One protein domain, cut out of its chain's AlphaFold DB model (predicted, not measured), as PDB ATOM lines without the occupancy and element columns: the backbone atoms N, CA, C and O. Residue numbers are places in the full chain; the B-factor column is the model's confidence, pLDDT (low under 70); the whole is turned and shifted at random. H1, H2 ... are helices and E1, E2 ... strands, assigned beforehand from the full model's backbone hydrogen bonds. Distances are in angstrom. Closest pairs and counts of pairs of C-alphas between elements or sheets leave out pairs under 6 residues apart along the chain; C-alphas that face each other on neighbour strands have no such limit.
ATOM      1  N   ASP A  15      49.895 -32.667 -47.014       73.69
ATOM      2  CA  ASP A  15      49.766 -33.182 -48.375       73.69
ATOM      3  C   ASP A  15      48.593 -34.166 -48.530       73.69
ATOM      4  O   ASP A  15      47.893 -34.127 -49.543       73.69
ATOM      5  N   VAL A  16      48.298 -34.986 -47.517       74.25
ATOM      6  CA  VAL A  16      47.117 -35.868 -47.510       74.25
ATOM      7  C   VAL A  16      45.834 -35.043 -47.496       74.25
ATOM      8  O   VAL A  16      44.894 -35.340 -48.237       74.25
ATOM      9  N   THR A  17      45.815 -33.948 -46.731       69.44
ATOM     10  CA  THR A  17      44.689 -32.999 -46.738       69.44
ATOM     11  C   THR A  17      44.483 -32.397 -48.130       69.44
ATOM     12  O   THR A  17      43.349 -32.302 -48.595       69.44
ATOM     13  N   LEU A  18      45.567 -32.036 -48.825       69.12
ATOM     14  CA  LEU A  18      45.517 -31.533 -50.202       69.12
ATOM     15  C   LEU A  18      44.997 -32.582 -51.199       69.12
ATOM     16  O   LEU A  18      44.231 -32.242 -52.100       69.12
ATOM     17  N   ARG A  19      45.385 -33.854 -51.057       71.12
ATOM     18  CA  ARG A  19      44.909 -34.939 -51.935       71.12
ATOM     19  C   ARG A  19      43.422 -35.219 -51.743       71.12
ATOM     20  O   ARG A  19      42.699 -35.307 -52.729       71.12
ATOM     21  N   ILE A  20      42.960 -35.295 -50.495       68.38
ATOM     22  CA  ILE A  20      41.536 -35.487 -50.176       68.38
ATOM     23  C   ILE A  20      40.713 -34.311 -50.693       68.38
ATOM     24  O   ILE A  20      39.664 -34.513 -51.292       68.38
ATOM     25  N   GLN A  21      41.216 -33.088 -50.540       67.25
ATOM     26  CA  GLN A  21      40.587 -31.905 -51.109       67.25
ATOM     27  C   GLN A  21      40.406 -32.028 -52.630       67.25
ATOM     28  O   GLN A  21      39.303 -31.834 -53.127       67.25
ATOM     29  N   ARG A  22      41.470 -32.370 -53.366       66.50
ATOM     30  CA  ARG A  22      41.400 -32.555 -54.826       66.50
ATOM     31  C   ARG A  22      40.448 -33.681 -55.226       66.50
ATOM     32  O   ARG A  22      39.802 -33.582 -56.257       66.50
ATOM     33  N   ALA A  23      40.357 -34.735 -54.417       66.25
ATOM     34  CA  ALA A  23      39.426 -35.832 -54.656       66.25
ATOM     35  C   ALA A  23      37.962 -35.426 -54.405       66.25
ATOM     36  O   ALA A  23      37.080 -35.849 -55.144       66.25
ATOM     37  N   LEU A  24      37.703 -34.612 -53.377       61.03
ATOM     38  CA  LEU A  24      36.360 -34.139 -53.027       61.03
ATOM     39  C   LEU A  24      35.843 -33.080 -53.997       61.03
ATOM     40  O   LEU A  24      34.651 -33.027 -54.284       61.03
ATOM     41  N   LEU A  25      36.730 -32.215 -54.480       60.81
ATOM     42  CA  LEU A  25      36.363 -31.112 -55.354       60.81
ATOM     43  C   LEU A  25      36.841 -31.469 -56.747       60.81
ATOM     44  O   LEU A  25      37.919 -31.078 -57.183       60.81
ATOM     45  N   CYS A  26      36.013 -32.267 -57.421       48.81
ATOM     46  CA  CYS A  26      36.234 -32.715 -58.792       48.81
ATOM     47  C   CYS A  26      36.430 -31.544 -59.772       48.81
ATOM     48  O   CYS A  26      36.941 -31.745 -60.870       48.81
ATOM     49  N   SER A  27      36.049 -30.322 -59.385       48.16
ATOM     50  CA  SER A  27      36.385 -29.102 -60.102       48.16
ATOM     51  C   SER A  27      37.700 -28.516 -59.578       48.16
ATOM     52  O   SER A  27      37.832 -28.144 -58.413       48.16
ATOM     53  N   CYS A  28      38.665 -28.307 -60.473       47.38
ATOM     54  CA  CYS A  28      39.855 -27.481 -60.220       47.38
ATOM     55  C   CYS A  28      39.517 -25.990 -59.985       47.38
ATOM     56  O   CYS A  28      40.393 -25.133 -60.087       47.38
ATOM     57  N   SER A  29      38.247 -25.663 -59.719       43.19
ATOM     58  CA  SER A  29      37.782 -24.312 -59.449       43.19
ATOM     59  C   SER A  29      38.502 -23.763 -58.222       43.19
ATOM     60  O   SER A  29      38.642 -24.444 -57.210       43.19
ATOM     61  N   THR A  30      38.976 -22.526 -58.313       49.66
ATOM     62  CA  THR A  30      39.638 -21.792 -57.225       49.66
ATOM     63  C   THR A  30      38.708 -20.780 -56.557       49.66
ATOM     64  O   THR A  30      39.133 -20.086 -55.630       49.66
ATOM     65  N   TRP A  31      37.452 -20.699 -57.020       46.84
ATOM     66  CA  TRP A  31      36.444 -19.728 -56.574       46.84
ATOM     67  C   TRP A  31      35.891 -20.008 -55.175       46.84
ATOM     68  O   TRP A  31      35.195 -19.171 -54.611       46.84
ATOM     69  N   TRP A  32      36.186 -21.173 -54.605       59.28
ATOM     70  CA  TRP A  32      35.750 -21.538 -53.267       59.28
ATOM     71  C   TRP A  32      36.924 -21.465 -52.286       59.28
ATOM     72  O   TRP A  32      38.042 -21.927 -52.543       59.28
ATOM     73  N   CYS A  33      36.657 -20.898 -51.113       67.31
ATOM     74  CA  CYS A  33      37.652 -20.783 -50.066       67.31
ATOM     75  C   CYS A  33      37.824 -22.139 -49.362       67.31
ATOM     76  O   CYS A  33      36.978 -22.553 -48.564       67.31
ATOM     77  N   ARG A  34      38.941 -22.830 -49.622       67.88
ATOM     78  CA  ARG A  34      39.293 -24.134 -49.019       67.88
ATOM     79  C   ARG A  34      39.024 -24.209 -47.521       67.88
ATOM     80  O   ARG A  34      38.454 -25.177 -47.021       67.88
ATOM     81  N   ALA A  35      39.487 -23.196 -46.805       71.44
ATOM     82  CA  ALA A  35      39.377 -23.138 -45.362       71.44
ATOM     83  C   ALA A  35      37.919 -23.000 -44.895       71.44
ATOM     84  O   ALA A  35      37.596 -23.532 -43.838       71.44
ATOM     85  N   ARG A  36      37.023 -22.396 -45.690       70.25
ATOM     86  CA  ARG A  36      35.580 -22.351 -45.397       70.25
ATOM     87  C   ARG A  36      34.911 -23.709 -45.563       70.25
ATOM     88  O   ARG A  36      34.176 -24.119 -44.676       70.25
ATOM     89  N   VAL A  37      35.218 -24.441 -46.634       72.06
ATOM     90  CA  VAL A  37      34.661 -25.793 -46.837       72.06
ATOM     91  C   VAL A  37      35.074 -26.728 -45.701       72.06
ATOM     92  O   VAL A  37      34.234 -27.413 -45.128       72.06
ATOM     93  N   PHE A  38      36.347 -26.704 -45.297       74.56
ATOM     94  CA  PHE A  38      36.796 -27.487 -44.142       74.56
ATOM     95  C   PHE A  38      36.329 -26.929 -42.794       74.56
ATOM     96  O   PHE A  38      36.272 -27.674 -41.824       74.56
ATOM     97  N   ALA A  39      35.998 -25.644 -42.692       76.00
ATOM     98  CA  ALA A  39      35.374 -25.083 -41.497       76.00
ATOM     99  C   ALA A  39      33.910 -25.533 -41.358       76.00
ATOM    100  O   ALA A  39      33.455 -25.808 -40.250       76.00
ATOM    101  N   ASP A  40      33.178 -25.642 -42.464       70.19
ATOM    102  CA  ASP A  40      31.802 -26.150 -42.469       70.19
ATOM    103  C   ASP A  40      31.763 -27.688 -42.357       70.19
ATOM    104  O   ASP A  40      30.815 -28.253 -41.810       70.19
ATOM    105  N   HIS A  41      32.843 -28.364 -42.764       72.31
ATOM    106  CA  HIS A  41      33.021 -29.812 -42.659       72.31
ATOM    107  C   HIS A  41      34.323 -30.191 -41.947       72.31
ATOM    108  O   HIS A  41      35.179 -30.874 -42.515       72.31
ATOM    109  N   VAL A  42      34.471 -29.777 -40.686       78.31
ATOM    110  CA  VAL A  42      35.663 -30.088 -39.868       78.31
ATOM    111  C   VAL A  42      35.967 -31.586 -39.852       78.31
ATOM    112  O   VAL A  42      37.128 -31.975 -39.930       78.31
ATOM    113  N   ASP A  43      34.931 -32.424 -39.836       72.94
ATOM    114  CA  ASP A  43      35.060 -33.884 -39.826       72.94
ATOM    115  C   ASP A  43      35.720 -34.443 -41.102       72.94
ATOM    116  O   ASP A  43      36.301 -35.527 -41.070       72.94
ATOM    117  N   LEU A  44      35.653 -33.711 -42.223       72.19
ATOM    118  CA  LEU A  44      36.321 -34.060 -43.481       72.19
ATOM    119  C   LEU A  44      37.757 -33.524 -43.551       72.19
ATOM    120  O   LEU A  44      38.522 -33.941 -44.421       72.19
ATOM    121  N   GLN A  45      38.136 -32.606 -42.656       79.56
ATOM    122  CA  GLN A  45      39.506 -32.123 -42.550       79.56
ATOM    123  C   GLN A  45      40.328 -33.186 -41.789       79.56
ATOM    124  O   GLN A  45      40.068 -33.430 -40.612       79.56
ATOM    125  N   PRO A  46      41.327 -33.839 -42.412       75.88
ATOM    126  CA  PRO A  46      41.980 -35.012 -41.824       75.88
ATOM    127  C   PRO A  46      42.747 -34.741 -40.525       75.88
ATOM    128  O   PRO A  46      42.801 -35.601 -39.653       75.88
ATOM    129  N   GLN A  47      43.342 -33.562 -40.374       82.50
ATOM    130  CA  GLN A  47      44.109 -33.161 -39.195       82.50
ATOM    131  C   GLN A  47      43.195 -32.777 -38.019       82.50
ATOM    132  O   GLN A  47      43.303 -33.332 -36.933       82.50
ATOM    133  N   TYR A  48      42.260 -31.856 -38.229       85.31
ATOM    134  CA  TYR A  48      41.386 -31.332 -37.188       85.31
ATOM    135  C   TYR A  48      40.207 -32.258 -36.893       85.31
ATOM    136  O   TYR A  48      39.864 -32.436 -35.729       85.31
ATOM    137  N   GLY A  49      39.630 -32.912 -37.903       81.19
ATOM    138  CA  GLY A  49      38.589 -33.922 -37.717       81.19
ATOM    139  C   GLY A  49      39.096 -35.128 -36.926       81.19
ATOM    140  O   GLY A  49      38.422 -35.586 -35.999       81.19
ATOM    141  N   SER A  50      40.319 -35.600 -37.210       82.31
ATOM    142  CA  SER A  50      40.938 -36.667 -36.409       82.31
ATOM    143  C   SER A  50      41.242 -36.209 -34.984       82.31
ATOM    144  O   SER A  50      40.932 -36.950 -34.054       82.31
ATOM    145  N   ALA A  51      41.744 -34.985 -34.787       85.75
ATOM    146  CA  ALA A  51      41.979 -34.433 -33.455       85.75
ATOM    147  C   ALA A  51      40.688 -34.331 -32.626       85.75
ATOM    148  O   ALA A  51      40.650 -34.802 -31.491       85.75
ATOM    149  N   VAL A  52      39.603 -33.794 -33.196       85.38
ATOM    150  CA  VAL A  52      38.298 -33.708 -32.518       85.38
ATOM    151  C   VAL A  52      37.778 -35.101 -32.160       85.38
ATOM    152  O   VAL A  52      37.360 -35.323 -31.021       85.38
ATOM    153  N   ALA A  53      37.826 -36.056 -33.093       83.56
ATOM    154  CA  ALA A  53      37.359 -37.418 -32.853       83.56
ATOM    155  C   ALA A  53      38.203 -38.152 -31.798       83.56
ATOM    156  O   ALA A  53      37.644 -38.833 -30.937       83.56
ATOM    157  N   ALA A  54      39.527 -37.998 -31.844       84.81
ATOM    158  CA  ALA A  54      40.450 -38.604 -30.892       84.81
ATOM    159  C   ALA A  54      40.211 -38.066 -29.479       84.81
ATOM    160  O   ALA A  54      39.970 -38.851 -28.567       84.81
ATOM    161  N   LEU A  55      40.179 -36.741 -29.306       86.12
ATOM    162  CA  LEU A  55      39.964 -36.102 -28.003       86.12
ATOM    163  C   LEU A  55      38.577 -36.408 -27.424       86.12
ATOM    164  O   LEU A  55      38.447 -36.643 -26.225       86.12
ATOM    165  N   THR A  56      37.552 -36.474 -28.279       84.81
ATOM    166  CA  THR A  56      36.189 -36.840 -27.869       84.81
ATOM    167  C   THR A  56      36.129 -38.258 -27.315       84.81
ATOM    168  O   THR A  56      35.524 -38.511 -26.277       84.81
ATOM    169  N   ARG A  57      36.744 -39.211 -28.018       83.62
ATOM    170  CA  ARG A  57      36.697 -40.609 -27.597       83.62
ATOM    171  C   ARG A  57      37.650 -40.879 -26.433       83.62
ATOM    172  O   ARG A  57      37.369 -41.764 -25.633       83.62
ATOM    173  N   ALA A  58      38.780 -40.168 -26.355       81.88
ATOM    174  CA  ALA A  58      39.803 -40.393 -25.332       81.88
ATOM    175  C   ALA A  58      39.247 -40.177 -23.921       81.88
ATOM    176  O   ALA A  58      39.660 -40.861 -22.993       81.88
ATOM    177  N   ALA A  59      38.257 -39.296 -23.778       78.19
ATOM    178  CA  ALA A  59      37.560 -39.053 -22.521       78.19
ATOM    179  C   ALA A  59      36.711 -40.235 -22.010       78.19
ATOM    180  O   ALA A  59      36.209 -40.176 -20.896       78.19
ATOM    181  N   ALA A  60      36.511 -41.292 -22.804       76.75
ATOM    182  CA  ALA A  60      35.831 -42.511 -22.364       76.75
ATOM    183  C   ALA A  60      36.807 -43.627 -21.950       76.75
ATOM    184  O   ALA A  60      36.365 -44.711 -21.568       76.75
ATOM    185  N   LEU A  61      38.119 -43.399 -22.070       79.06
ATOM    186  CA  LEU A  61      39.140 -44.415 -21.846       79.06
ATOM    187  C   LEU A  61      39.952 -44.175 -20.566       79.06
ATOM    188  O   LEU A  61      40.123 -43.032 -20.141       79.06
ATOM    189  N   PRO A  62      40.503 -45.246 -19.963       78.88
ATOM    190  CA  PRO A  62      41.392 -45.120 -18.817       78.88
ATOM    191  C   PRO A  62      42.660 -44.346 -19.191       78.88
ATOM    192  O   PRO A  62      43.256 -44.566 -20.247       78.88
ATOM    193  N   CYS A  63      43.095 -43.458 -18.297       77.81
ATOM    194  CA  CYS A  63      44.242 -42.599 -18.546       77.81
ATOM    195  C   CYS A  63      45.564 -43.371 -18.442       77.81
ATOM    196  O   CYS A  63      46.150 -43.481 -17.366       77.81
ATOM    197  N   THR A  64      46.056 -43.879 -19.572       82.12
ATOM    198  CA  THR A  64      47.394 -44.475 -19.691       82.12
ATOM    199  C   THR A  64      48.425 -43.438 -20.163       82.12
ATOM    200  O   THR A  64      48.052 -42.462 -20.826       82.12
ATOM    201  N   PRO A  65      49.732 -43.619 -19.882       79.69
ATOM    202  CA  PRO A  65      50.784 -42.730 -20.389       79.69
ATOM    203  C   PRO A  65      50.778 -42.585 -21.919       79.69
ATOM    204  O   PRO A  65      50.998 -41.496 -22.446       79.69
ATOM    205  N   GLN A  66      50.474 -43.669 -22.637       78.56
ATOM    206  CA  GLN A  66      50.395 -43.701 -24.099       78.56
ATOM    207  C   GLN A  66      49.193 -42.906 -24.619       78.56
ATOM    208  O   GLN A  66      49.326 -42.127 -25.566       78.56
ATOM    209  N   LEU A  67      48.028 -43.054 -23.975       80.06
ATOM    210  CA  LEU A  67      46.842 -42.278 -24.321       80.06
ATOM    211  C   LEU A  67      47.069 -40.791 -24.039       80.06
ATOM    212  O   LEU A  67      46.765 -39.958 -24.887       80.06
ATOM    213  N   LEU A  68      47.679 -40.456 -22.899       82.31
ATOM    214  CA  LEU A  68      48.031 -39.079 -22.554       82.31
ATOM    215  C   LEU A  68      48.970 -38.454 -23.598       82.31
ATOM    216  O   LEU A  68      48.776 -37.298 -23.972       82.31
ATOM    217  N   ALA A  69      49.954 -39.202 -24.104       82.19
ATOM    218  CA  ALA A  69      50.815 -38.737 -25.189       82.19
ATOM    219  C   ALA A  69      50.012 -38.443 -26.473       82.19
ATOM    220  O   ALA A  69      50.183 -37.377 -27.065       82.19
ATOM    221  N   CYS A  70      49.080 -39.321 -26.864       82.69
ATOM    222  CA  CYS A  70      48.198 -39.081 -28.015       82.69
ATOM    223  C   CYS A  70      47.288 -37.862 -27.815       82.69
ATOM    224  O   CYS A  70      47.152 -37.029 -28.713       82.69
ATOM    225  N   VAL A  71      46.691 -37.727 -26.627       85.56
ATOM    226  CA  VAL A  71      45.844 -36.582 -26.269       85.56
ATOM    227  C   VAL A  71      46.646 -35.287 -26.361       85.56
ATOM    228  O   VAL A  71      46.160 -34.332 -26.958       85.56
ATOM    229  N   LYS A  72      47.890 -35.256 -25.868       86.50
ATOM    230  CA  LYS A  72      48.777 -34.086 -25.989       86.50
ATOM    231  C   LYS A  72      49.049 -33.707 -27.447       86.50
ATOM    232  O   LYS A  72      48.964 -32.530 -27.782       86.50
ATOM    233  N   VAL A  73      49.320 -34.681 -28.319       86.81
ATOM    234  CA  VAL A  73      49.565 -34.431 -29.753       86.81
ATOM    235  C   VAL A  73      48.336 -33.818 -30.434       86.81
ATOM    236  O   VAL A  73      48.451 -32.799 -31.113       86.81
ATOM    237  N   HIS A  74      47.150 -34.394 -30.231       87.25
ATOM    238  CA  HIS A  74      45.921 -33.884 -30.846       87.25
ATOM    239  C   HIS A  74      45.434 -32.570 -30.221       87.25
ATOM    240  O   HIS A  74      44.925 -31.704 -30.933       87.25
ATOM    241  N   ALA A  75      45.629 -32.381 -28.914       88.44
ATOM    242  CA  ALA A  75      45.356 -31.114 -28.245       88.44
ATOM    243  C   ALA A  75      46.234 -29.997 -28.826       88.44
ATOM    244  O   ALA A  75      45.710 -28.957 -29.227       88.44
ATOM    245  N   ALA A  76      47.537 -30.245 -28.996       86.50
ATOM    246  CA  ALA A  76      48.469 -29.270 -29.557       86.50
ATOM    247  C   ALA A  76      48.068 -28.800 -30.968       86.50
ATOM    248  O   ALA A  76      48.237 -27.629 -31.301       86.50
ATOM    249  N   GLN A  77      47.457 -29.661 -31.785       85.19
ATOM    250  CA  GLN A  77      46.976 -29.293 -33.129       85.19
ATOM    251  C   GLN A  77      45.809 -28.318 -33.121       85.19
ATOM    252  O   GLN A  77      45.701 -27.464 -34.000       85.19
ATOM    253  N   LEU A  78      44.946 -28.431 -32.117       86.31
ATOM    254  CA  LEU A  78      43.891 -27.457 -31.870       86.31
ATOM    255  C   LEU A  78      44.423 -26.217 -31.137       86.31
ATOM    256  O   LEU A  78      43.682 -25.256 -30.934       86.31
ATOM    257  N   GLY A  79      45.714 -26.203 -30.795       85.75
ATOM    258  CA  GLY A  79      46.328 -25.192 -29.951       85.75
ATOM    259  C   GLY A  79      45.743 -25.235 -28.548       85.75
ATOM    260  O   GLY A  79      45.367 -24.188 -28.048       85.75
ATOM    261  N   LEU A  80      45.595 -26.428 -27.972       87.44
ATOM    262  CA  LEU A  80      45.152 -26.687 -26.606       87.44
ATOM    263  C   LEU A  80      46.272 -27.380 -25.822       87.44
ATOM    264  O   LEU A  80      47.036 -28.172 -26.372       87.44
ATOM    265  N   GLU A  81      46.327 -27.117 -24.525       88.19
ATOM    266  CA  GLU A  81      47.226 -27.764 -23.575       88.19
ATOM    267  C   GLU A  81      46.438 -28.724 -22.686       88.19
ATOM    268  O   GLU A  81      45.307 -28.447 -22.294       88.19
ATOM    269  N   VAL A  82      47.029 -29.866 -22.354       87.00
ATOM    270  CA  VAL A  82      46.425 -30.822 -21.420       87.00
ATOM    271  C   VAL A  82      46.854 -30.418 -20.014       87.00
ATOM    272  O   VAL A  82      48.050 -30.461 -19.734       87.00
ATOM    273  N   GLN A  83      45.915 -30.013 -19.155       78.81
ATOM    274  CA  GLN A  83      46.247 -29.586 -17.792       78.81
ATOM    275  C   GLN A  83      46.422 -30.778 -16.856       78.81
ATOM    276  O   GLN A  83      47.530 -30.992 -16.393       78.81
ATOM    277  N   GLU A  84      45.381 -31.580 -16.623       65.56
ATOM    278  CA  GLU A  84      45.454 -32.782 -15.782       65.56
ATOM    279  C   GLU A  84      44.304 -33.753 -16.119       65.56
ATOM    280  O   GLU A  84      43.209 -33.312 -16.495       65.56
ATOM    281  N   PRO A  85      44.521 -35.077 -16.022       61.62
ATOM    282  CA  PRO A  85      43.447 -36.056 -16.135       61.62
ATOM    283  C   PRO A  85      42.601 -36.059 -14.852       61.62
ATOM    284  O   PRO A  85      43.085 -36.406 -13.775       61.62
ATOM    285  N   VAL A  86      41.315 -35.717 -14.948       61.75
ATOM    286  CA  VAL A  86      40.388 -35.777 -13.809       61.75
ATOM    287  C   VAL A  86      39.584 -37.060 -13.888       61.75
ATOM    288  O   VAL A  86      38.633 -37.123 -14.663       61.75
ATOM    289  N   ARG A  87      39.961 -38.046 -13.056       56.19
ATOM    290  CA  ARG A  87      39.283 -39.319 -12.691       56.19
ATOM    291  C   ARG A  87      38.837 -40.264 -13.830       56.19
ATOM    292  O   ARG A  87      38.776 -41.468 -13.605       56.19
ATOM    293  N   SER A  88      38.574 -39.758 -15.026       58.78
ATOM    294  CA  SER A  88      38.154 -40.467 -16.239       58.78
ATOM    295  C   SER A  88      38.186 -39.590 -17.505       58.78
ATOM    296  O   SER A  88      37.965 -40.116 -18.586       58.78
ATOM    297  N   SER A  89      38.459 -38.281 -17.410       64.38
ATOM    298  CA  SER A  89      38.465 -37.354 -18.554       64.38
ATOM    299  C   SER A  89      39.728 -36.492 -18.598       64.38
ATOM    300  O   SER A  89      40.443 -36.350 -17.603       64.38
ATOM    301  N   TYR A  90      40.007 -35.905 -19.763       72.69
ATOM    302  CA  TYR A  90      41.114 -34.972 -19.954       72.69
ATOM    303  C   TYR A  90      40.587 -33.546 -20.005       72.69
ATOM    304  O   TYR A  90      39.766 -33.211 -20.860       72.69
ATOM    305  N   ILE A  91      41.112 -32.701 -19.124       79.88
ATOM    306  CA  ILE A  91      40.857 -31.266 -19.153       79.88
ATOM    307  C   ILE A  91      41.843 -30.620 -20.123       79.88
ATOM    308  O   ILE A  91      43.061 -30.636 -19.920       79.88
ATOM    309  N   LEU A  92      41.292 -30.051 -21.192       81.56
ATOM    310  CA  LEU A  92      42.034 -29.304 -22.195       81.56
ATOM    311  C   LEU A  92      41.866 -27.816 -21.932       81.56
ATOM    312  O   LEU A  92      40.746 -27.344 -21.772       81.56
ATOM    313  N   ARG A  93      42.952 -27.057 -21.921       82.00
ATOM    314  CA  ARG A  93      42.937 -25.614 -21.717       82.00
ATOM    315  C   ARG A  93      43.434 -24.908 -22.960       82.00
ATOM    316  O   ARG A  93      44.419 -25.324 -23.562       82.00
ATOM    317  N   ALA A  94      42.779 -23.818 -23.339       75.75
ATOM    318  CA  ALA A  94      43.338 -22.945 -24.360       75.75
ATOM    319  C   ALA A  94      44.527 -22.151 -23.776       75.75
ATOM    320  O   ALA A  94      44.321 -21.379 -22.833       75.75
ATOM    321  N   PRO A  95      45.751 -22.294 -24.317       66.00
ATOM    322  CA  PRO A  95      46.873 -21.442 -23.976       66.00
ATOM    323  C   PRO A  95      46.574 -19.995 -24.369       66.00
ATOM    324  O   PRO A  95      45.696 -19.697 -25.186       66.00
ATOM    325  N   HIS A  96      47.344 -19.063 -23.812       60.41
ATOM    326  CA  HIS A  96      47.164 -17.620 -23.991       60.41
ATOM    327  C   HIS A  96      47.255 -17.115 -25.454       60.41
ATOM    328  O   HIS A  96      47.047 -15.927 -25.693       60.41
ATOM    329  N   GLY A  97      47.502 -17.974 -26.446       58.94
ATOM    330  CA  GLY A  97      47.820 -17.579 -27.822       58.94
ATOM    331  C   GLY A  97      46.656 -17.051 -28.668       58.94
ATOM    332  O   GLY A  97      46.856 -16.112 -29.430       58.94
ATOM    333  N   ASP A  98      45.435 -17.587 -28.545       63.97
ATOM    334  CA  ASP A  98      44.344 -17.238 -29.475       63.97
ATOM    335  C   ASP A  98      43.164 -16.564 -28.757       63.97
ATOM    336  O   ASP A  98      42.380 -17.200 -28.043       63.97
ATOM    337  N   ARG A  99      43.049 -15.237 -28.930       68.25
ATOM    338  CA  ARG A  99      41.990 -14.412 -28.323       68.25
ATOM    339  C   ARG A  99      40.594 -14.870 -28.749       68.25
ATOM    340  O   ARG A  99      39.685 -14.779 -27.932       68.25
ATOM    341  N   ARG A 100      40.426 -15.392 -29.971       67.12
ATOM    342  CA  ARG A 100      39.122 -15.852 -30.481       67.12
ATOM    343  C   ARG A 100      38.701 -17.153 -29.822       67.12
ATOM    344  O   ARG A 100      37.558 -17.275 -29.402       67.12
ATOM    345  N   VAL A 101      39.636 -18.092 -29.661       69.44
ATOM    346  CA  VAL A 101      39.400 -19.335 -28.907       69.44
ATOM    347  C   VAL A 101      39.066 -19.019 -27.449       69.44
ATOM    348  O   VAL A 101      38.100 -19.555 -26.914       69.44
ATOM    349  N   ARG A 102      39.802 -18.094 -26.818       70.06
ATOM    350  CA  ARG A 102      39.490 -17.635 -25.456       70.06
ATOM    351  C   ARG A 102      38.110 -16.989 -25.364       70.06
ATOM    352  O   ARG A 102      37.359 -17.334 -24.462       70.06
ATOM    353  N   GLN A 103      37.769 -16.105 -26.304       67.88
ATOM    354  CA  GLN A 103      36.451 -15.474 -26.366       67.88
ATOM    355  C   GLN A 103      35.341 -16.515 -26.505       67.88
ATOM    356  O   GLN A 103      34.429 -16.507 -25.687       67.88
ATOM    357  N   LEU A 104      35.478 -17.464 -27.436       68.06
ATOM    358  CA  LEU A 104      34.558 -18.590 -27.629       68.06
ATOM    359  C   LEU A 104      34.309 -19.380 -26.342       68.06
ATOM    360  O   LEU A 104      33.165 -19.667 -25.991       68.06
ATOM    361  N   LEU A 105      35.384 -19.712 -25.627       68.88
ATOM    362  CA  LEU A 105      35.290 -20.454 -24.374       68.88
ATOM    363  C   LEU A 105      34.707 -19.612 -23.233       68.88
ATOM    364  O   LEU A 105      34.063 -20.165 -22.350       68.88
ATOM    365  N   SER A 106      34.898 -18.291 -23.253       65.88
ATOM    366  CA  SER A 106      34.347 -17.377 -22.244       65.88
ATOM    367  C   SER A 106      32.890 -16.968 -22.487       65.88
ATOM    368  O   SER A 106      32.194 -16.661 -21.526       65.88
ATOM    369  N   SER A 107      32.422 -16.948 -23.742       59.72
ATOM    370  CA  SER A 107      31.081 -16.473 -24.111       59.72
ATOM    371  C   SER A 107      30.065 -17.599 -24.295       59.72
ATOM    372  O   SER A 107      28.877 -17.387 -24.072       59.72
ATOM    373  N   GLY A 108      30.510 -18.786 -24.723       54.91
ATOM    374  CA  GLY A 108      29.634 -19.920 -25.037       54.91
ATOM    375  C   GLY A 108      29.504 -20.966 -23.929       54.91
ATOM    376  O   GLY A 108      28.665 -21.859 -24.035       54.91
ATOM    377  N   PHE A 109      30.321 -20.885 -22.876       59.03
ATOM    378  CA  PHE A 109      30.369 -21.884 -21.808       59.03
ATOM    379  C   PHE A 109      30.236 -21.227 -20.436       59.03
ATOM    380  O   PHE A 109      30.677 -20.093 -20.248       59.03
ATOM    381  N   PRO A 110      29.608 -21.908 -19.457       55.47
ATOM    382  CA  PRO A 110      29.385 -21.312 -18.154       55.47
ATOM    383  C   PRO A 110      30.723 -20.897 -17.510       55.47
ATOM    384  O   PRO A 110      31.688 -21.660 -17.601       55.47
ATOM    385  N   PRO A 111      30.785 -19.748 -16.805       55.16
ATOM    386  CA  PRO A 111      32.027 -19.138 -16.304       55.16
ATOM    387  C   PRO A 111      32.933 -20.091 -15.517       55.16
ATOM    388  O   PRO A 111      34.156 -19.989 -15.573       55.16
ATOM    389  N   ARG A 112      32.322 -21.076 -14.845       53.38
ATOM    390  CA  ARG A 112      32.989 -22.161 -14.107       53.38
ATOM    391  C   ARG A 112      33.955 -23.009 -14.949       53.38
ATOM    392  O   ARG A 112      34.719 -23.770 -14.374       53.38
ATOM    393  N   TRP A 113      33.915 -22.909 -16.279       53.50
ATOM    394  CA  TRP A 113      34.794 -23.660 -17.176       53.50
ATOM    395  C   TRP A 113      36.109 -22.920 -17.423       53.50
ATOM    396  O   TRP A 113      37.049 -23.563 -17.833       53.50
ATOM    397  N   GLY A 114      36.254 -21.617 -17.151       61.34
ATOM    398  CA  GLY A 114      37.576 -20.960 -17.093       61.34
ATOM    399  C   GLY A 114      38.507 -21.139 -18.313       61.34
ATOM    400  O   GLY A 114      39.725 -21.045 -18.166       61.34
ATOM    401  N   GLY A 115      37.972 -21.425 -19.508       67.50
ATOM    402  CA  GLY A 115      38.781 -21.786 -20.684       67.50
ATOM    403  C   GLY A 115      39.194 -23.264 -20.771       67.50
ATOM    404  O   GLY A 115      40.103 -23.597 -21.534       67.50
ATOM    405  N   VAL A 116      38.543 -24.127 -19.996       73.88
ATOM    406  CA  VAL A 116      38.654 -25.585 -19.976       73.88
ATOM    407  C   VAL A 116      37.612 -26.207 -20.901       73.88
ATOM    408  O   VAL A 116      36.464 -25.774 -20.968       73.88
ATOM    409  N   VAL A 117      38.021 -27.264 -21.590       79.19
ATOM    410  CA  VAL A 117      37.218 -28.090 -22.479       79.19
ATOM    411  C   VAL A 117      37.359 -29.544 -22.040       79.19
ATOM    412  O   VAL A 117      38.461 -30.088 -22.043       79.19
ATOM    413  N   ASP A 118      36.236 -30.176 -21.702       82.12
ATOM    414  CA  ASP A 118      36.154 -31.622 -21.468       82.12
ATOM    415  C   ASP A 118      35.557 -32.318 -22.697       82.12
ATOM    416  O   ASP A 118      34.344 -32.268 -22.934       82.12
ATOM    417  N   GLY A 119      36.413 -32.996 -23.468       79.62
ATOM    418  CA  GLY A 119      36.025 -33.733 -24.674       79.62
ATOM    419  C   GLY A 119      35.001 -34.855 -24.445       79.62
ATOM    420  O   GLY A 119      34.359 -35.287 -25.401       79.62
ATOM    421  N   GLY A 120      34.793 -35.306 -23.205       79.19
ATOM    422  CA  GLY A 120      33.787 -36.314 -22.863       79.19
ATOM    423  C   GLY A 120      32.364 -35.768 -22.809       79.19
ATOM    424  O   GLY A 120      31.400 -36.517 -22.964       79.19
ATOM    425  N   THR A 121      32.210 -34.455 -22.645       81.06
ATOM    426  CA  THR A 121      30.895 -33.817 -22.520       81.06
ATOM    427  C   THR A 121      30.374 -33.325 -23.872       81.06
ATOM    428  O   THR A 121      31.161 -32.866 -24.700       81.06
ATOM    429  N   PRO A 122      29.048 -33.302 -24.109       79.12
ATOM    430  CA  PRO A 122      28.480 -32.696 -25.319       79.12
ATOM    431  C   PRO A 122      28.930 -31.241 -25.526       79.12
ATOM    432  O   PRO A 122      29.201 -30.818 -26.649       79.12
ATOM    433  N   ALA A 123      29.056 -30.501 -24.421       75.88
ATOM    434  CA  ALA A 123      29.553 -29.135 -24.376       75.88
ATOM    435  C   ALA A 123      31.010 -29.044 -24.865       75.88
ATOM    436  O   ALA A 123      31.303 -28.294 -25.794       75.88
ATOM    437  N   GLY A 124      31.923 -29.843 -24.312       79.31
ATOM    438  CA  GLY A 124      33.317 -29.805 -24.738       79.31
ATOM    439  C   GLY A 124      33.546 -30.397 -26.129       79.31
ATOM    440  O   GLY A 124      34.337 -29.846 -26.886       79.31
ATOM    441  N   GLN A 125      32.787 -31.412 -26.552       83.50
ATOM    442  CA  GLN A 125      32.785 -31.870 -27.951       83.50
ATOM    443  C   GLN A 125      32.389 -30.749 -28.912       83.50
ATOM    444  O   GLN A 125      32.969 -30.594 -29.989       83.50
ATOM    445  N   HIS A 126      31.389 -29.956 -28.528       79.44
ATOM    446  CA  HIS A 126      30.992 -28.793 -29.297       79.44
ATOM    447  C   HIS A 126      32.102 -27.731 -29.327       79.44
ATOM    448  O   HIS A 126      32.443 -27.260 -30.414       79.44
ATOM    449  N   ALA A 127      32.723 -27.433 -28.183       80.75
ATOM    450  CA  ALA A 127      33.864 -26.522 -28.099       80.75
ATOM    451  C   ALA A 127      35.018 -26.965 -29.012       80.75
ATOM    452  O   ALA A 127      35.536 -26.159 -29.780       80.75
ATOM    453  N   LEU A 128      35.374 -28.255 -29.000       85.00
ATOM    454  CA  LEU A 128      36.419 -28.824 -29.856       85.00
ATOM    455  C   LEU A 128      36.129 -28.593 -31.344       85.00
ATOM    456  O   LEU A 128      37.028 -28.184 -32.082       85.00
ATOM    457  N   ARG A 129      34.875 -28.778 -31.784       84.81
ATOM    458  CA  ARG A 129      34.458 -28.482 -33.167       84.81
ATOM    459  C   ARG A 129      34.600 -26.998 -33.509       84.81
ATOM    460  O   ARG A 129      35.079 -26.677 -34.594       84.81
ATOM    461  N   LEU A 130      34.226 -26.093 -32.601       81.19
ATOM    462  CA  LEU A 130      34.358 -24.646 -32.821       81.19
ATOM    463  C   LEU A 130      35.818 -24.194 -32.888       81.19
ATOM    464  O   LEU A 130      36.176 -23.373 -33.730       81.19
ATOM    465  N   ILE A 131      36.674 -24.761 -32.040       84.81
ATOM    466  CA  ILE A 131      38.112 -24.482 -32.041       84.81
ATOM    467  C   ILE A 131      38.739 -24.972 -33.344       84.81
ATOM    468  O   ILE A 131      39.440 -24.212 -34.010       84.81
ATOM    469  N   ALA A 132      38.433 -26.205 -33.752       86.00
ATOM    470  CA  ALA A 132      38.862 -26.755 -35.032       86.00
ATOM    471  C   ALA A 132      38.396 -25.893 -36.216       86.00
ATOM    472  O   ALA A 132      39.184 -25.602 -37.117       86.00
ATOM    473  N   ARG A 133      37.151 -25.404 -36.182       82.94
ATOM    474  CA  ARG A 133      36.603 -24.486 -37.186       82.94
ATOM    475  C   ARG A 133      37.379 -23.173 -37.245       82.94
ATOM    476  O   ARG A 133      37.790 -22.758 -38.325       82.94
ATOM    477  N   ASN A 134      37.647 -22.553 -36.097       83.06
ATOM    478  CA  ASN A 134      38.458 -21.337 -36.026       83.06
ATOM    479  C   ASN A 134      39.878 -21.571 -36.569       83.06
ATOM    480  O   ASN A 134      40.401 -20.738 -37.306       83.06
ATOM    481  N   LYS A 135      40.484 -22.733 -36.280       84.56
ATOM    482  CA  LYS A 135      41.782 -23.116 -36.854       84.56
ATOM    483  C   LYS A 135      41.711 -23.274 -38.372       84.56
ATOM    484  O   LYS A 135      42.552 -22.692 -39.049       84.56
ATOM    485  N   CYS A 136      40.700 -23.948 -38.925       81.44
ATOM    486  CA  CYS A 136      40.478 -23.992 -40.377       81.44
ATOM    487  C   CYS A 136      40.425 -22.581 -40.979       81.44
ATOM    488  O   CYS A 136      41.146 -22.297 -41.933       81.44
ATOM    489  N   LEU A 137      39.621 -21.692 -40.390       79.25
ATOM    490  CA  LEU A 137      39.417 -20.324 -40.869       79.25
ATOM    491  C   LEU A 137      40.654 -19.423 -40.724       79.25
ATOM    492  O   LEU A 137      40.805 -18.483 -41.499       79.25
ATOM    493  N   SER A 138      41.564 -19.714 -39.790       79.12
ATOM    494  CA  SER A 138      42.828 -18.972 -39.651       79.12
ATOM    495  C   SER A 138      43.770 -19.121 -40.853       79.12
ATOM    496  O   SER A 138      44.627 -18.268 -41.060       79.12
ATOM    497  N   HIS A 139      43.575 -20.152 -41.682       76.50
ATOM    498  CA  HIS A 139      44.343 -20.367 -42.916       76.50
ATOM    499  C   HIS A 139      43.774 -19.617 -44.133       76.50
ATOM    500  O   HIS A 139      44.300 -19.751 -45.239       76.50
ATOM    501  N   VAL A 140      42.683 -18.859 -43.972       74.56
ATOM    502  CA  VAL A 140      42.125 -18.015 -45.039       74.56
ATOM    503  C   VAL A 140      43.015 -16.789 -45.224       74.56
ATOM    504  O   VAL A 140      43.235 -16.032 -44.281       74.56
ATOM    505  N   ASN A 141      43.471 -16.541 -46.452       71.19
ATOM    506  CA  ASN A 141      44.091 -15.261 -46.772       71.19
ATOM    507  C   ASN A 141      43.009 -14.169 -46.826       71.19
ATOM    508  O   ASN A 141      42.177 -14.170 -47.732       71.19
ATOM    509  N   LEU A 142      43.050 -13.243 -45.865       68.56
ATOM    510  CA  LEU A 142      42.097 -12.136 -45.735       68.56
ATOM    511  C   LEU A 142      42.118 -11.172 -46.927       68.56
ATOM    512  O   LEU A 142      41.137 -10.474 -47.145       68.56
ATOM    513  N   SER A 143      43.209 -11.129 -47.698       66.06
ATOM    514  CA  SER A 143      43.319 -10.251 -48.866       66.06
ATOM    515  C   SER A 143      42.571 -10.777 -50.094       66.06
ATOM    516  O   SER A 143      42.544 -10.104 -51.124       66.06
ATOM    517  N   ARG A 144      42.034 -12.002 -50.046       59.44
ATOM    518  CA  ARG A 144      41.267 -12.565 -51.159       59.44
ATOM    519  C   ARG A 144      39.811 -12.114 -51.087       59.44
ATOM    520  O   ARG A 144      39.210 -12.125 -50.021       59.44
ATOM    521  N   GLN A 145      39.221 -11.814 -52.238       54.84
ATOM    522  CA  GLN A 145      37.820 -11.381 -52.338       54.84
ATOM    523  C   GLN A 145      36.828 -12.459 -51.860       54.84
ATOM    524  O   GLN A 145      35.811 -12.141 -51.260       54.84
ATOM    525  N   ASP A 146      37.150 -13.751 -51.995       57.41
ATOM    526  CA  ASP A 146      36.334 -14.844 -51.437       57.41
ATOM    527  C   ASP A 146      36.473 -15.010 -49.907       57.41
ATOM    528  O   ASP A 146      35.845 -15.893 -49.315       57.41
ATOM    529  N   ALA A 147      37.279 -14.167 -49.249       54.34
ATOM    530  CA  ALA A 147      37.326 -14.037 -47.795       54.34
ATOM    531  C   ALA A 147      36.296 -13.027 -47.246       54.34
ATOM    532  O   ALA A 147      36.090 -13.002 -46.027       54.34
ATOM    533  N   GLU A 148      35.596 -12.270 -48.101       48.66
ATOM    534  CA  GLU A 148      34.491 -11.383 -47.701       48.66
ATOM    535  C   GLU A 148      33.392 -12.189 -46.988       48.66
ATOM    536  O   GLU A 148      32.946 -13.237 -47.469       48.66
ATOM    537  N   GLY A 149      33.043 -11.781 -45.765       53.31
ATOM    538  CA  GLY A 149      32.129 -12.511 -44.878       53.31
ATOM    539  C   GLY A 149      32.786 -13.516 -43.922       53.31
ATOM    540  O   GLY A 149      32.080 -14.271 -43.268       53.31
ATOM    541  N   LEU A 150      34.122 -13.569 -43.802       52.78
ATOM    542  CA  LEU A 150      34.795 -14.421 -42.800       52.78
ATOM    543  C   LEU A 150      34.535 -13.938 -41.365       52.78
ATOM    544  O   LEU A 150      34.447 -14.750 -40.448       52.78
ATOM    545  N   LEU A 151      34.441 -12.618 -41.192       51.72
ATOM    546  CA  LEU A 151      34.117 -11.979 -39.917       51.72
ATOM    547  C   LEU A 151      32.632 -12.155 -39.561       51.72
ATOM    548  O   LEU A 151      32.312 -12.216 -38.380       51.72
ATOM    549  N   ASP A 152      31.776 -12.322 -40.576       47.41
ATOM    550  CA  ASP A 152      30.324 -12.522 -40.447       47.41
ATOM    551  C   ASP A 152      29.917 -14.005 -40.456       47.41
ATOM    552  O   ASP A 152      28.778 -14.353 -40.139       47.41
ATOM    553  N   ALA A 153      30.837 -14.905 -40.826       50.88
ATOM    554  CA  ALA A 153      30.692 -16.349 -40.698       50.88
ATOM    555  C   ALA A 153      30.804 -16.710 -39.218       50.88
ATOM    556  O   ALA A 153      31.794 -17.276 -38.754       50.88
ATOM    557  N   ASP A 154      29.763 -16.336 -38.487       51.31
ATOM    558  CA  ASP A 154      29.685 -16.427 -37.051       51.31
ATOM    559  C   ASP A 154      29.964 -17.882 -36.650       51.31
ATOM    560  O   ASP A 154      29.243 -18.828 -37.008       51.31
ATOM    561  N   LEU A 155      31.086 -18.092 -35.957       51.81
ATOM    562  CA  LEU A 155      31.496 -19.406 -35.455       51.81
ATOM    563  C   LEU A 155      30.397 -20.005 -34.555       51.81
ATOM    564  O   LEU A 155      30.296 -21.222 -34.438       51.81
ATOM    565  N   THR A 156      29.527 -19.156 -34.011       48.31
ATOM    566  CA  THR A 156      28.320 -19.460 -33.236       48.31
ATOM    567  C   THR A 156      27.205 -20.133 -34.056       48.31
ATOM    568  O   THR A 156      26.539 -21.039 -33.548       48.31
ATOM    569  N   LEU A 157      27.019 -19.780 -35.334       44.28
ATOM    570  CA  LEU A 157      25.828 -20.158 -36.110       44.28
ATOM    571  C   LEU A 157      25.812 -21.610 -36.603       44.28
ATOM    572  O   LEU A 157      24.739 -22.156 -36.837       44.28
ATOM    573  N   SER A 158      26.951 -22.301 -36.712       51.41
ATOM    574  CA  SER A 158      26.936 -23.714 -37.138       51.41
ATOM    575  C   SER A 158      26.491 -24.678 -36.029       51.41
ATOM    576  O   SER A 158      26.425 -25.889 -36.251       51.41
ATOM    577  N   SER A 159      26.187 -24.171 -34.831       50.16
ATOM    578  CA  SER A 159      25.757 -24.961 -33.678       50.16
ATOM    579  C   SER A 159      24.236 -25.155 -33.627       50.16
ATOM    580  O   SER A 159      23.485 -24.672 -32.790       50.16
TER     581      SER A 159
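AT A GLANCE: This is residues 15 to 159 of the 552 residues of the protein "Hypothetical protein" of Symbiodinium sp. KB8 (UniProt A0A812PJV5). What would one see first? The longest helix, H6, runs through the middle of an elongated body, with H2, H3 and H5 packed alongside it and running the opposite way, and H4 folds back from H3. A small sheet of three strands lies at one end of the long axis, with H3, H4 and H6 on one face of it as two layers, and H1 lies toward the other end. What is it made of? The printed part has 145 residues, with six named helices and three named strands in the order H1 H2 H3 H4 E1 E2 H5 E3 H6; the class is mostly helix, helices holding 69 and strands 14 of the 83 residues in named elements, and the sheet's order is E1, E2, E3, all antiparallel. How large is it? It is compact, with a radius of gyration of the C-alphas of 15.8 A and spans of 49, 31 and 24 A.

IN THESE COORDINATES: Where do the first helices run? H1, residues 15 to 24, begins at C-alpha 15 (49.766, -33.182, -48.375), and H2 is residues 34 to 40. H3, residues 46 to 58, is 17.5 A long, and H4, residues 65 to 77, is 18.9 A long. What follows? E1 is residues 81 to 86, 14.4 A long, E2 residues 89 to 93, H5 residues 99 to 107 and E3 residues 116 to 118. H6, residues 122 to 138, is 24.5 A long and ends at C-alpha 138 (42.828, -18.972, -39.651).

HOW THE PARTS SIT: What touches H6? H3 touches it at a shallow tilt of 18 degrees, closest at the C-alphas of Tyr 48 and Ala 132, 5.7 A. H2 touches it at 16 degrees, closest at C-alphas 39 and 133, 4.5 A, and H5 at 26 degrees, closest at C-alphas 101 and 131, 6.2 A. How do H1 and H4 stand to H3? H3 and H4 form a helical hairpin at a steep tilt of 41 degrees, with C-alphas 51 and 74 closest at 4.8 A. H1 and H3 only just touch, and only at their ends, with 3 pairs of C-alphas within 8 A, the closest those of Thr 17 and Pro 46 at 6.0 A. What do the backbones show? N 81 and O 93, 2.8 A, link the hairpin E1 and E2 within hydrogen-bond range, as N 117 and O 92, 2.7 A, do E2 and E3. In H1 to H6 every O i to N i+4 pair is within range. How does H4 lie on the sheet? It lies over E1 and E2 at a height over the sheet of 9.7 A.

THE WHOLE: How far does it reach? The two C-alphas farthest apart, those of Ser 29 and Arg 87, are 49.1 A apart. Is it continuous? The printed part has no cut, no link is long, and residues 139 to 159 hold no named element. Where is confidence low? The mean pLDDT of the printed part is 71.2, and 61 residues are under 70, among them residues 20 to 34 and 142 to 159.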